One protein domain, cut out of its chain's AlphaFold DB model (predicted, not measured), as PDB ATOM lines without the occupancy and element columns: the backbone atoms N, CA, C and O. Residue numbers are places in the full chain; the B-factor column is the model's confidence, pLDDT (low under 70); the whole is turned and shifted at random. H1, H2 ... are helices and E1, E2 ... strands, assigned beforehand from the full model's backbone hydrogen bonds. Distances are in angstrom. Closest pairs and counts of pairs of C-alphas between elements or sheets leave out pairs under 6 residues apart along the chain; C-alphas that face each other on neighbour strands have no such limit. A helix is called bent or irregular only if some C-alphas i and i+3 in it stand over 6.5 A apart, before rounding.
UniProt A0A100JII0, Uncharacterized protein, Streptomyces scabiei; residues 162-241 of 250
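AT A GLANCE: This is residues 162 to 241 of the 250 residues of an uncharacterized protein of Streptomyces scabiei (UniProt A0A100JII0). H2 and H3 cover one face of a small sheet of three short strands, making two layers, and a thin arm, residues 162 to 179 with H1, sticks out from this body. The 80 printed residues run H1 H2 E1 H3 E2 E3, a mixed class; the sheet's order is E1 E2 E3, all parallel. The whole is only just compact, close to loose, with a radius of gyration of the C-alphas of 13.8 A, and spans 46 by 27 by 18 A.

HOW THE PARTS SIT: Start at H1, residues 167 to 172, close but not clearly touching H2, residues 177 to 191, with closest C-alphas 172 and 179 7.5 A apart. H2 is on the sheet, slantwise to the strands, at a height of 6.5 A; its closest C-alpha to E3, residues 238 to 240, is 190, 7.4 A from 238. E1, residues 196 to 198, H3, residues 202 to 212, and E2, residues 222 to 226, form a strand-helix-strand unit, parallel strands with a helix between, its crossover left-handed. H3 is on the same face, along the strands, height 8.4 A, with C-alphas 198 and 204 closest to each other at 5.2 A. H2, with residue 184 alone, only just touches H3: 3 pairs of C-alphas within 8 A, the closest 184 and 207, 7.0 A. Within hydrogen-bond range are N 197 and O 222, 2.9 A, between E1 and E2, and N 225 and O 238, 3.1 A, between E2 and E3. Every O i to N i+4 pair is in range in H1 and H2, 5 of 7 in H3.

IN THESE COORDINATES: Find C-alpha 167 at (201.980, 231.357, 130.214), where H1 begins, 8.8 A long. H2 measures 20.7 A, E1 6.3 A, E2 13.5 A; H3, 15.5 A, is irregular, C-alphas 206 and 209 being 7.3 A apart. E3, 6.8 A, ends at (210.481, 212.900, 124.957).

THE WHOLE: The farthest C-alphas, Thr 165 and Glu 218, are 46.7 A apart. The printed part has no cut; the link E2 to E3 is long. pLDDT is under 70 at residues 170 to 175 and 215 to 219.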
ATOM      1  N   LEU A 162     208.325 231.822 128.496       85.19
ATOM      2  CA  LEU A 162     207.140 231.023 128.821       85.19
ATOM      3  C   LEU A 162     206.939 230.741 130.331       85.19
ATOM      4  O   LEU A 162     205.823 230.953 130.828       85.19
ATOM      5  N   PRO A 163     207.946 230.256 131.090       81.88
ATOM      6  CA  PRO A 163     207.817 230.088 132.537       81.88
ATOM      7  C   PRO A 163     207.821 231.426 133.286       81.88
ATOM      8  O   PRO A 163     207.076 231.568 134.255       81.88
ATOM      9  N   ALA A 164     208.604 232.411 132.833       85.25
ATOM     10  CA  ALA A 164     208.748 233.705 133.506       85.25
ATOM     11  C   ALA A 164     207.442 234.518 133.528       85.25
ATOM     12  O   ALA A 164     207.169 235.243 134.483       85.25
ATOM     13  N   THR A 165     206.613 234.369 132.495       80.38
ATOM     14  CA  THR A 165     205.325 235.066 132.349       80.38
ATOM     15  C   THR A 165     204.136 234.281 132.906       80.38
ATOM     16  O   THR A 165     203.015 234.788 132.929       80.38
ATOM     17  N   GLY A 166     204.342 233.033 133.342       75.19
ATOM     18  CA  GLY A 166     203.263 232.148 133.783       75.19
ATOM     19  C   GLY A 166     202.388 231.593 132.650       75.19
ATOM     20  O   GLY A 166     201.433 230.867 132.935       75.19
ATOM     21  N   ALA A 167     202.722 231.848 131.379       76.25
ATOM     22  CA  ALA A 167     201.980 231.357 130.214       76.25
ATOM     23  C   ALA A 167     201.878 229.820 130.183       76.25
ATOM     24  O   ALA A 167     200.869 229.254 129.755       76.25
ATOM     25  N   LEU A 168     202.894 229.123 130.711       75.44
ATOM     26  CA  LEU A 168     202.851 227.669 130.885       75.44
ATOM     27  C   LEU A 168     201.759 227.217 131.854       75.44
ATOM     28  O   LEU A 168     201.171 226.164 131.639       75.44
ATOM     29  N   ARG A 169     201.442 227.990 132.899       72.50
ATOM     30  CA  ARG A 169     200.440 227.589 133.897       72.50
ATOM     31  C   ARG A 169     199.043 227.505 133.287       72.50
ATOM     32  O   ARG A 169     198.351 226.519 133.514       72.50
ATOM     33  N   HIS A 170     198.663 228.491 132.474       66.25
ATOM     34  CA  HIS A 170     197.377 228.486 131.769       66.25
ATOM     35  C   HIS A 170     197.273 227.340 130.757       66.25
ATOM     36  O   HIS A 170     196.194 226.798 130.548       66.25
ATOM     37  N   ARG A 171     198.399 226.938 130.155       69.00
ATOM     38  CA  ARG A 171     198.427 225.952 129.062       69.00
ATOM     39  C   ARG A 171     198.706 224.520 129.500       69.00
ATOM     40  O   ARG A 171     198.392 223.587 128.763       69.00
ATOM     41  N   LEU A 172     199.283 224.339 130.681       67.25
ATOM     42  CA  LEU A 172     199.505 223.029 131.290       67.25
ATOM     43  C   LEU A 172     198.384 222.644 132.261       67.25
ATOM     44  O   LEU A 172     198.342 221.487 132.660       67.25
ATOM     45  N   SER A 173     197.461 223.575 132.547       64.62
ATOM     46  CA  SER A 173     196.283 223.428 133.408       64.62
ATOM     47  C   SER A 173     196.594 222.873 134.812       64.62
ATOM     48  O   SER A 173     197.677 222.373 135.109       64.62
ATOM     49  N   GLU A 174     195.631 222.955 135.728       64.81
ATOM     50  CA  GLU A 174     195.701 222.202 136.993       64.81
ATOM     51  C   GLU A 174     195.611 220.675 136.764       64.81
ATOM     52  O   GLU A 174     196.082 219.895 137.584       64.81
ATOM     53  N   TYR A 175     195.133 220.266 135.584       69.88
ATOM     54  CA  TYR A 175     194.965 218.888 135.116       69.88
ATOM     55  C   TYR A 175     196.188 218.411 134.312       69.88
ATOM     56  O   TYR A 175     196.125 218.159 133.105       69.88
ATOM     57  N   ARG A 176     197.354 218.368 134.972       72.06
ATOM     58  CA  ARG A 176     198.635 217.949 134.358       72.06
ATOM     59  C   ARG A 176     198.671 216.466 133.976       72.06
ATOM     60  O   ARG A 176     199.526 216.050 133.199       72.06
ATOM     61  N   ASP A 177     197.763 215.676 134.522       76.75
ATOM     62  CA  ASP A 177     197.549 214.262 134.226       76.75
ATOM     63  C   ASP A 177     197.152 214.015 132.761       76.75
ATOM     64  O   ASP A 177     197.515 212.993 132.184       76.75
ATOM     65  N   ILE A 178     196.514 214.980 132.102       77.69
ATOM     66  CA  ILE A 178     196.098 214.859 130.698       77.69
ATOM     67  C   ILE A 178     197.283 214.916 129.731       77.69
ATOM     68  O   ILE A 178     197.478 213.958 128.975       77.69
ATOM     69  N   PRO A 179     198.122 215.977 129.727       80.69
ATOM     70  CA  PRO A 179     199.338 215.956 128.926       80.69
ATOM     71  C   PRO A 179     200.249 214.778 129.306       80.69
ATOM     72  O   PRO A 179     200.923 214.250 128.422       80.69
ATOM     73  N   ALA A 180     200.223 214.313 130.565       82.75
ATOM     74  CA  ALA A 180     200.907 213.088 130.987       82.75
ATOM     75  C   ALA A 180     200.409 211.852 130.228       82.75
ATOM     76  O   ALA A 180     201.207 211.123 129.642       82.75
ATOM     77  N   GLY A 181     199.093 211.632 130.221       85.75
ATOM     78  CA  GLY A 181     198.457 210.501 129.553       85.75
ATOM     79  C   GLY A 181     198.691 210.524 128.045       85.75
ATOM     80  O   GLY A 181     199.029 209.496 127.459       85.75
ATOM     81  N   VAL A 182     198.614 211.702 127.418       85.56
ATOM     82  CA  VAL A 182     198.930 211.868 125.989       85.56
ATOM     83  C   VAL A 182     200.400 211.552 125.704       85.56
ATOM     84  O   VAL A 182     200.694 210.855 124.730       85.56
ATOM     85  N   ALA A 183     201.330 212.024 126.539       88.56
ATOM     86  CA  ALA A 183     202.749 211.699 126.399       88.56
ATOM     87  C   ALA A 183     202.997 210.191 126.558       88.56
ATOM     88  O   ALA A 183     203.672 209.593 125.720       88.56
ATOM     89  N   LEU A 184     202.393 209.561 127.568       90.62
ATOM     90  CA  LEU A 184     202.484 208.121 127.800       90.62
ATOM     91  C   LEU A 184     201.948 207.320 126.605       90.62
ATOM     92  O   LEU A 184     202.631 206.424 126.117       90.62
ATOM     93  N   ALA A 185     200.770 207.672 126.085       89.19
ATOM     94  CA  ALA A 185     200.191 207.021 124.913       89.19
ATOM     95  C   ALA A 185     201.116 207.131 123.689       89.19
ATOM     96  O   ALA A 185     201.341 206.146 122.987       89.19
ATOM     97  N   ARG A 186     201.720 208.305 123.458       90.94
ATOM     98  CA  ARG A 186     202.695 208.505 122.372       90.94
ATOM     99  C   ARG A 186     203.949 207.653 122.548       90.94
ATOM    100  O   ARG A 186     204.418 207.088 121.563       90.94
ATOM    101  N   VAL A 187     204.464 207.521 123.773       92.31
ATOM    102  CA  VAL A 187     205.600 206.638 124.080       92.31
ATOM    103  C   VAL A 187     205.249 205.184 123.762       92.31
ATOM    104  O   VAL A 187     206.002 204.525 123.050       92.31
ATOM    105  N   VAL A 188     204.086 204.702 124.210       90.06
ATOM    106  CA  VAL A 188     203.619 203.330 123.934       90.06
ATOM    107  C   VAL A 188     203.493 203.079 122.427       90.06
ATOM    108  O   VAL A 188     203.977 202.065 121.920       90.06
ATOM    109  N   MET A 189     202.915 204.030 121.689       89.94
ATOM    110  CA  MET A 189     202.794 203.946 120.232       89.94
ATOM    111  C   MET A 189     204.159 203.928 119.531       89.94
ATOM    112  O   MET A 189     204.379 203.119 118.628       89.94
ATOM    113  N   ALA A 190     205.091 204.787 119.951       92.31
ATOM    114  CA  ALA A 190     206.433 204.860 119.379       92.31
ATOM    115  C   ALA A 190     207.272 203.610 119.691       92.31
ATOM    116  O   ALA A 190     208.066 203.171 118.857       92.31
ATOM    117  N   ALA A 191     207.054 202.998 120.857       90.25
ATOM    118  CA  ALA A 191     207.732 201.776 121.261       90.25
ATOM    119  C   ALA A 191     207.300 200.547 120.443       90.25
ATOM    120  O   ALA A 191     208.055 199.576 120.361       90.25
ATOM    121  N   ARG A 192     206.124 200.591 119.794       88.44
ATOM    122  CA  ARG A 192     205.576 199.511 118.947       88.44
ATOM    123  C   ARG A 192     205.550 198.155 119.661       88.44
ATOM    124  O   ARG A 192     205.908 197.132 119.084       88.44
ATOM    125  N   GLY A 193     205.151 198.170 120.930       84.44
ATOM    126  CA  GLY A 193     205.080 196.981 121.778       84.44
ATOM    127  C   GLY A 193     206.400 196.576 122.437       84.44
ATOM    128  O   GLY A 193     206.381 195.666 123.252       84.44
ATOM    129  N   ALA A 194     207.530 197.233 122.150       88.31
ATOM    130  CA  ALA A 194     208.760 197.013 122.909       88.31
ATOM    131  C   ALA A 194     208.620 197.548 124.351       88.31
ATOM    132  O   ALA A 194     208.007 198.604 124.539       88.31
ATOM    133  N   PRO A 195     209.215 196.889 125.366       88.94
ATOM    134  CA  PRO A 195     209.335 197.474 126.697       88.94
ATOM    135  C   PRO A 195     210.121 198.788 126.627       88.94
ATOM    136  O   PRO A 195     211.008 198.940 125.785       88.94
ATOM    137  N   VAL A 196     209.810 199.736 127.511       91.12
ATOM    138  CA  VAL A 196     210.479 201.042 127.547       91.12
ATOM    139  C   VAL A 196     211.243 201.190 128.852       91.12
ATOM    140  O   VAL A 196     210.651 201.173 129.930       91.12
ATOM    141  N   GLU A 197     212.553 201.379 128.741       90.94
ATOM    142  CA  GLU A 197     213.426 201.725 129.860       90.94
ATOM    143  C   GLU A 197     213.677 203.230 129.847       90.94
ATOM    144  O   GLU A 197     214.204 203.777 128.879       90.94
ATOM    145  N   VAL A 198     213.284 203.919 130.917       91.81
ATOM    146  CA  VAL A 198     213.451 205.372 131.015       91.81
ATOM    147  C   VAL A 198     214.779 205.688 131.688       91.81
ATOM    148  O   VAL A 198     215.071 205.160 132.762       91.81
ATOM    149  N   ALA A 199     215.574 206.561 131.072       91.06
ATOM    150  CA  ALA A 199     216.811 207.045 131.665       91.06
ATOM    151  C   ALA A 199     216.541 207.723 133.029       91.06
ATOM    152  O   ALA A 199     215.509 208.385 133.184       91.06
ATOM    153  N   PRO A 200     217.443 207.584 134.023       89.75
ATOM    154  CA  PRO A 200     217.276 208.232 135.321       89.75
ATOM    155  C   PRO A 200     217.066 209.746 135.193       89.75
ATOM    156  O   PRO A 200     217.819 210.421 134.494       89.75
ATOM    157  N   GLY A 201     216.067 210.283 135.897       88.25
ATOM    158  CA  GLY A 201     215.739 211.710 135.886       88.25
ATOM    159  C   GLY A 201     214.231 211.982 135.935       88.25
ATOM    160  O   GLY A 201     213.445 211.068 136.202       88.25
ATOM    161  N   PRO A 202     213.800 213.224 135.630       86.19
ATOM    162  CA  PRO A 202     212.402 213.640 135.758       86.19
ATOM    163  C   PRO A 202     211.418 212.791 134.941       86.19
ATOM    164  O   PRO A 202     210.304 212.525 135.384       86.19
ATOM    165  N   ALA A 203     211.825 212.318 133.757       87.31
ATOM    166  CA  ALA A 203     210.991 211.435 132.943       87.31
ATOM    167  C   ALA A 203     210.762 210.069 133.609       87.31
ATOM    168  O   ALA A 203     209.655 209.539 133.535       87.31
ATOM    169  N   ALA A 204     211.775 209.508 134.280       90.31
ATOM    170  CA  ALA A 204     211.639 208.248 135.008       90.31
ATOM    171  C   ALA A 204     210.753 208.408 136.251       90.31
ATOM    172  O   ALA A 204     209.904 207.554 136.496       90.31
ATOM    173  N   GLU A 205     210.886 209.516 136.986       88.75
ATOM    174  CA  GLU A 205     210.007 209.835 138.122       88.75
ATOM    175  C   GLU A 205     208.538 209.951 137.695       88.75
ATOM    176  O   GLU A 205     207.638 209.500 138.403       88.75
ATOM    177  N   PHE A 206     208.298 210.522 136.513       84.88
ATOM    178  CA  PHE A 206     206.957 210.791 136.011       84.88
ATOM    179  C   PHE A 206     206.300 209.593 135.310       84.88
ATOM    180  O   PHE A 206     205.154 209.256 135.604       84.88
ATOM    181  N   LEU A 207     207.005 208.936 134.381       88.94
ATOM    182  CA  LEU A 207     206.451 207.871 133.530       88.94
ATOM    183  C   LEU A 207     206.829 206.463 133.990       88.94
ATOM    184  O   LEU A 207     206.134 205.511 133.635       88.94
ATOM    185  N   GLY A 208     207.902 206.306 134.770       87.75
ATOM    186  CA  GLY A 208     208.488 204.997 135.073       87.75
ATOM    187  C   GLY A 208     207.499 204.039 135.732       87.75
ATOM    188  O   GLY A 208     207.394 202.884 135.327       87.75
ATOM    189  N   ARG A 209     206.692 204.533 136.682       88.19
ATOM    190  CA  ARG A 209     205.646 203.722 137.327       88.19
ATOM    191  C   ARG A 209     204.584 203.254 136.331       88.19
ATOM    192  O   ARG A 209     204.192 202.095 136.375       88.19
ATOM    193  N   ALA A 210     204.105 204.144 135.463       89.94
ATOM    194  CA  ALA A 210     203.063 203.815 134.494       89.94
ATOM    195  C   ALA A 210     203.566 202.818 133.442       89.94
ATOM    196  O   ALA A 210     202.883 201.840 133.151       89.94
ATOM    197  N   LEU A 211     204.785 203.022 132.935       88.75
ATOM    198  CA  LEU A 211     205.429 202.122 131.977       88.75
ATOM    199  C   LEU A 211     205.729 200.747 132.587       88.75
ATOM    200  O   LEU A 211     205.519 199.738 131.924       88.75
ATOM    201  N   GLY A 212     206.141 200.688 133.857       85.56
ATOM    202  CA  GLY A 212     206.403 199.428 134.560       85.56
ATOM    203  C   GLY A 212     205.161 198.575 134.846       85.56
ATOM    204  O   GLY A 212     205.300 197.395 135.153       85.56
ATOM    205  N   MET A 213     203.951 199.142 134.748       86.88
ATOM    206  CA  MET A 213     202.693 198.386 134.857       86.88
ATOM    207  C   MET A 213     202.249 197.762 133.528       86.88
ATOM    208  O   MET A 213     201.333 196.939 133.525       86.88
ATOM    209  N   LEU A 214     202.851 198.156 132.401       82.38
ATOM    210  CA  LEU A 214     202.512 197.586 131.101       82.38
ATOM    211  C   LEU A 214     203.067 196.156 131.000       82.38
ATOM    212  O   LEU A 214     204.174 195.894 131.474       82.38
ATOM    213  N   PRO A 215     202.315 195.218 130.399       69.81
ATOM    214  CA  PRO A 215     202.751 193.834 130.301       69.81
ATOM    215  C   PRO A 215     204.073 193.741 129.521       69.81
ATOM    216  O   PRO A 215     204.237 194.427 128.508       69.81
ATOM    217  N   PRO A 216     205.022 192.903 129.971       65.44
ATOM    218  CA  PRO A 216     206.305 192.761 129.301       65.44
ATOM    219  C   PRO A 216     206.121 192.122 127.921       65.44
ATOM    220  O   PRO A 216     205.404 191.133 127.775       65.44
ATOM    221  N   ALA A 217     206.805 192.665 126.916       63.06
ATOM    222  CA  ALA A 217     206.958 192.023 125.614       63.06
ATOM    223  C   ALA A 217     208.267 191.226 125.533       63.06
ATOM    224  O   ALA A 217     209.205 191.442 126.300       63.06
ATOM    225  N   GLU A 218     208.320 190.283 124.592       61.81
ATOM    226  CA  GLU A 218     209.234 189.140 124.656       61.81
ATOM    227  C   GLU A 218     210.725 189.445 124.409       61.81
ATOM    228  O   GLU A 218     211.533 188.569 124.716       61.81
ATOM    229  N   LYS A 219     211.124 190.631 123.897       69.00
ATOM    230  CA  LYS A 219     212.539 191.090 123.806       69.00
ATOM    231  C   LYS A 219     212.707 192.533 123.298       69.00
ATOM    232  O   LYS A 219     211.900 193.014 122.509       69.00
ATOM    233  N   GLY A 220     213.838 193.152 123.665       75.06
ATOM    234  CA  GLY A 220     214.386 194.374 123.052       75.06
ATOM    235  C   GLY A 220     213.846 195.677 123.637       75.06
ATOM    236  O   GLY A 220     213.065 196.356 122.976       75.06
ATOM    237  N   ALA A 221     214.256 196.024 124.864       85.12
ATOM    238  CA  ALA A 221     213.857 197.282 125.487       85.12
ATOM    239  C   ALA A 221     214.381 198.484 124.690       85.12
ATOM    240  O   ALA A 221     215.535 198.499 124.263       85.12
ATOM    241  N   ARG A 222     213.523 199.488 124.502       91.31
ATOM    242  CA  ARG A 222     213.898 200.780 123.928       91.31
ATOM    243  C   ARG A 222     214.198 201.757 125.048       91.31
ATOM    244  O   ARG A 222     213.398 201.899 125.975       91.31
ATOM    245  N   ARG A 223     215.311 202.469 124.934       92.62
ATOM    246  CA  ARG A 223     215.675 203.522 125.875       92.62
ATOM    247  C   ARG A 223     214.918 204.808 125.551       92.62
ATOM    248  O   ARG A 223     214.972 205.285 124.421       92.62
ATOM    249  N   LEU A 224     214.247 205.370 126.551       93.38
ATOM    250  CA  LEU A 224     213.591 206.675 126.503       93.38
ATOM    251  C   LEU A 224     214.399 207.697 127.304       93.38
ATOM    252  O   LEU A 224     214.759 207.432 128.451       93.38
ATOM    253  N   ASP A 225     214.627 208.875 126.729       92.75
ATOM    254  CA  ASP A 225     215.267 209.999 127.422       92.75
ATOM    255  C   ASP A 225     214.635 211.347 127.024       92.75
ATOM    256  O   ASP A 225     213.844 211.429 126.080       92.75
ATOM    257  N   LEU A 226     214.951 212.404 127.771       90.88
ATOM    258  CA  LEU A 226     214.531 213.774 127.486       90.88
ATOM    259  C   LEU A 226     215.458 214.414 126.449       90.88
ATOM    260  O   LEU A 226     216.675 214.328 126.565       90.88
ATOM    261  N   ALA A 227     214.882 215.129 125.488       90.00
ATOM    262  CA  ALA A 227     215.623 216.002 124.579       90.00
ATOM    263  C   ALA A 227     214.878 217.331 124.390       90.00
ATOM    264  O   ALA A 227     213.714 217.455 124.776       90.00
ATOM    265  N   GLY A 228     215.543 218.327 123.802       85.81
ATOM    266  CA  GLY A 228     214.951 219.632 123.504       85.81
ATOM    267  C   GLY A 228     215.745 220.811 124.079       85.81
ATOM    268  O   GLY A 228     216.907 220.658 124.445       85.81
ATOM    269  N   PRO A 229     215.146 222.009 124.151       81.31
ATOM    270  CA  PRO A 229     215.841 223.236 124.541       81.31
ATOM    271  C   PRO A 229     216.557 223.118 125.893       81.31
ATOM    272  O   PRO A 229     215.942 222.794 126.907       81.31
ATOM    273  N   GLY A 230     217.863 223.404 125.913       79.75
ATOM    274  CA  GLY A 230     218.691 223.321 127.124       79.75
ATOM    275  C   GLY A 230     219.071 221.897 127.551       79.75
ATOM    276  O   GLY A 230     219.784 221.738 128.539       79.75
ATOM    277  N   VAL A 231     218.643 220.877 126.803       79.88
ATOM    278  CA  VAL A 231     219.015 219.469 126.981       79.88
ATOM    279  C   VAL A 231     219.843 219.047 125.765       79.88
ATOM    280  O   VAL A 231     219.535 219.423 124.637       79.88
ATOM    281  N   GLY A 232     220.940 218.319 125.981       77.19
ATOM    282  CA  GLY A 232     221.762 217.804 124.878       77.19
ATOM    283  C   GLY A 232     221.015 216.775 124.020       77.19
ATOM    284  O   GLY A 232     219.851 216.475 124.268       77.19
ATOM    285  N   GLU A 233     221.694 216.197 123.032       78.81
ATOM    286  CA  GLU A 233     221.167 215.064 122.261       78.81
ATOM    287  C   GLU A 233     221.499 213.752 122.994       78.81
ATOM    288  O   GLU A 233     222.654 213.310 122.957       78.81
ATOM    289  N   PRO A 234     220.550 213.126 123.715       82.62
ATOM    290  CA  PRO A 234     220.829 211.883 124.417       82.62
ATOM    291  C   PRO A 234     220.944 210.719 123.427       82.62
ATOM    292  O   PRO A 234     220.226 210.633 122.430       82.62
ATOM    293  N   ALA A 235     221.809 209.758 123.748       84.56
ATOM    294  CA  ALA A 235     221.865 208.483 123.044       84.56
ATOM    295  C   ALA A 235     220.726 207.566 123.537       84.56
ATOM    296  O   ALA A 235     220.913 206.764 124.457       84.56
ATOM    297  N   ALA A 236     219.540 207.726 122.947       90.19
ATOM    298  CA  ALA A 236     218.327 206.974 123.266       90.19
ATOM    299  C   ALA A 236     217.543 206.597 121.995       90.19
ATOM    300  O   ALA A 236     217.632 207.277 120.975       90.19
ATOM    301  N   ASP A 237     216.763 205.516 122.064       92.62
ATOM    302  CA  ASP A 237     215.932 205.039 120.947       92.62
ATOM    303  C   ASP A 237     214.658 205.875 120.771       92.62
ATOM    304  O   ASP A 237     214.094 205.951 119.679       92.62
ATOM    305  N   LEU A 238     214.171 206.449 121.874       93.44
ATOM    306  CA  LEU A 238     212.971 207.267 121.962       93.44
ATOM    307  C   LEU A 238     213.303 208.571 122.693       93.44
ATOM    308  O   LEU A 238     213.992 208.561 123.712       93.44
ATOM    309  N   LEU A 239     212.756 209.681 122.199       92.88
ATOM    310  CA  LEU A 239     212.954 211.007 122.779       92.88
ATOM    311  C   LEU A 239     211.619 211.598 123.221       92.88
ATOM    312  O   LEU A 239     210.668 211.669 122.437       92.88
ATOM    313  N   LEU A 240     211.561 212.058 124.467       90.62
ATOM    314  CA  LEU A 240     210.481 212.900 124.957       90.62
ATOM    315  C   LEU A 240     210.907 214.361 124.807       90.62
ATOM    316  O   LEU A 240     211.765 214.845 125.543       90.62
ATOM    317  N   VAL A 241     210.302 215.040 123.834       89.56
ATOM    318  CA  VAL A 241     210.628 216.425 123.476       89.56
ATOM    319  C   VAL A 241     209.431 217.329 123.779       89.56
ATOM    320  O   VAL A 241     208.302 216.978 123.410       89.56
TER     321      VAL A 241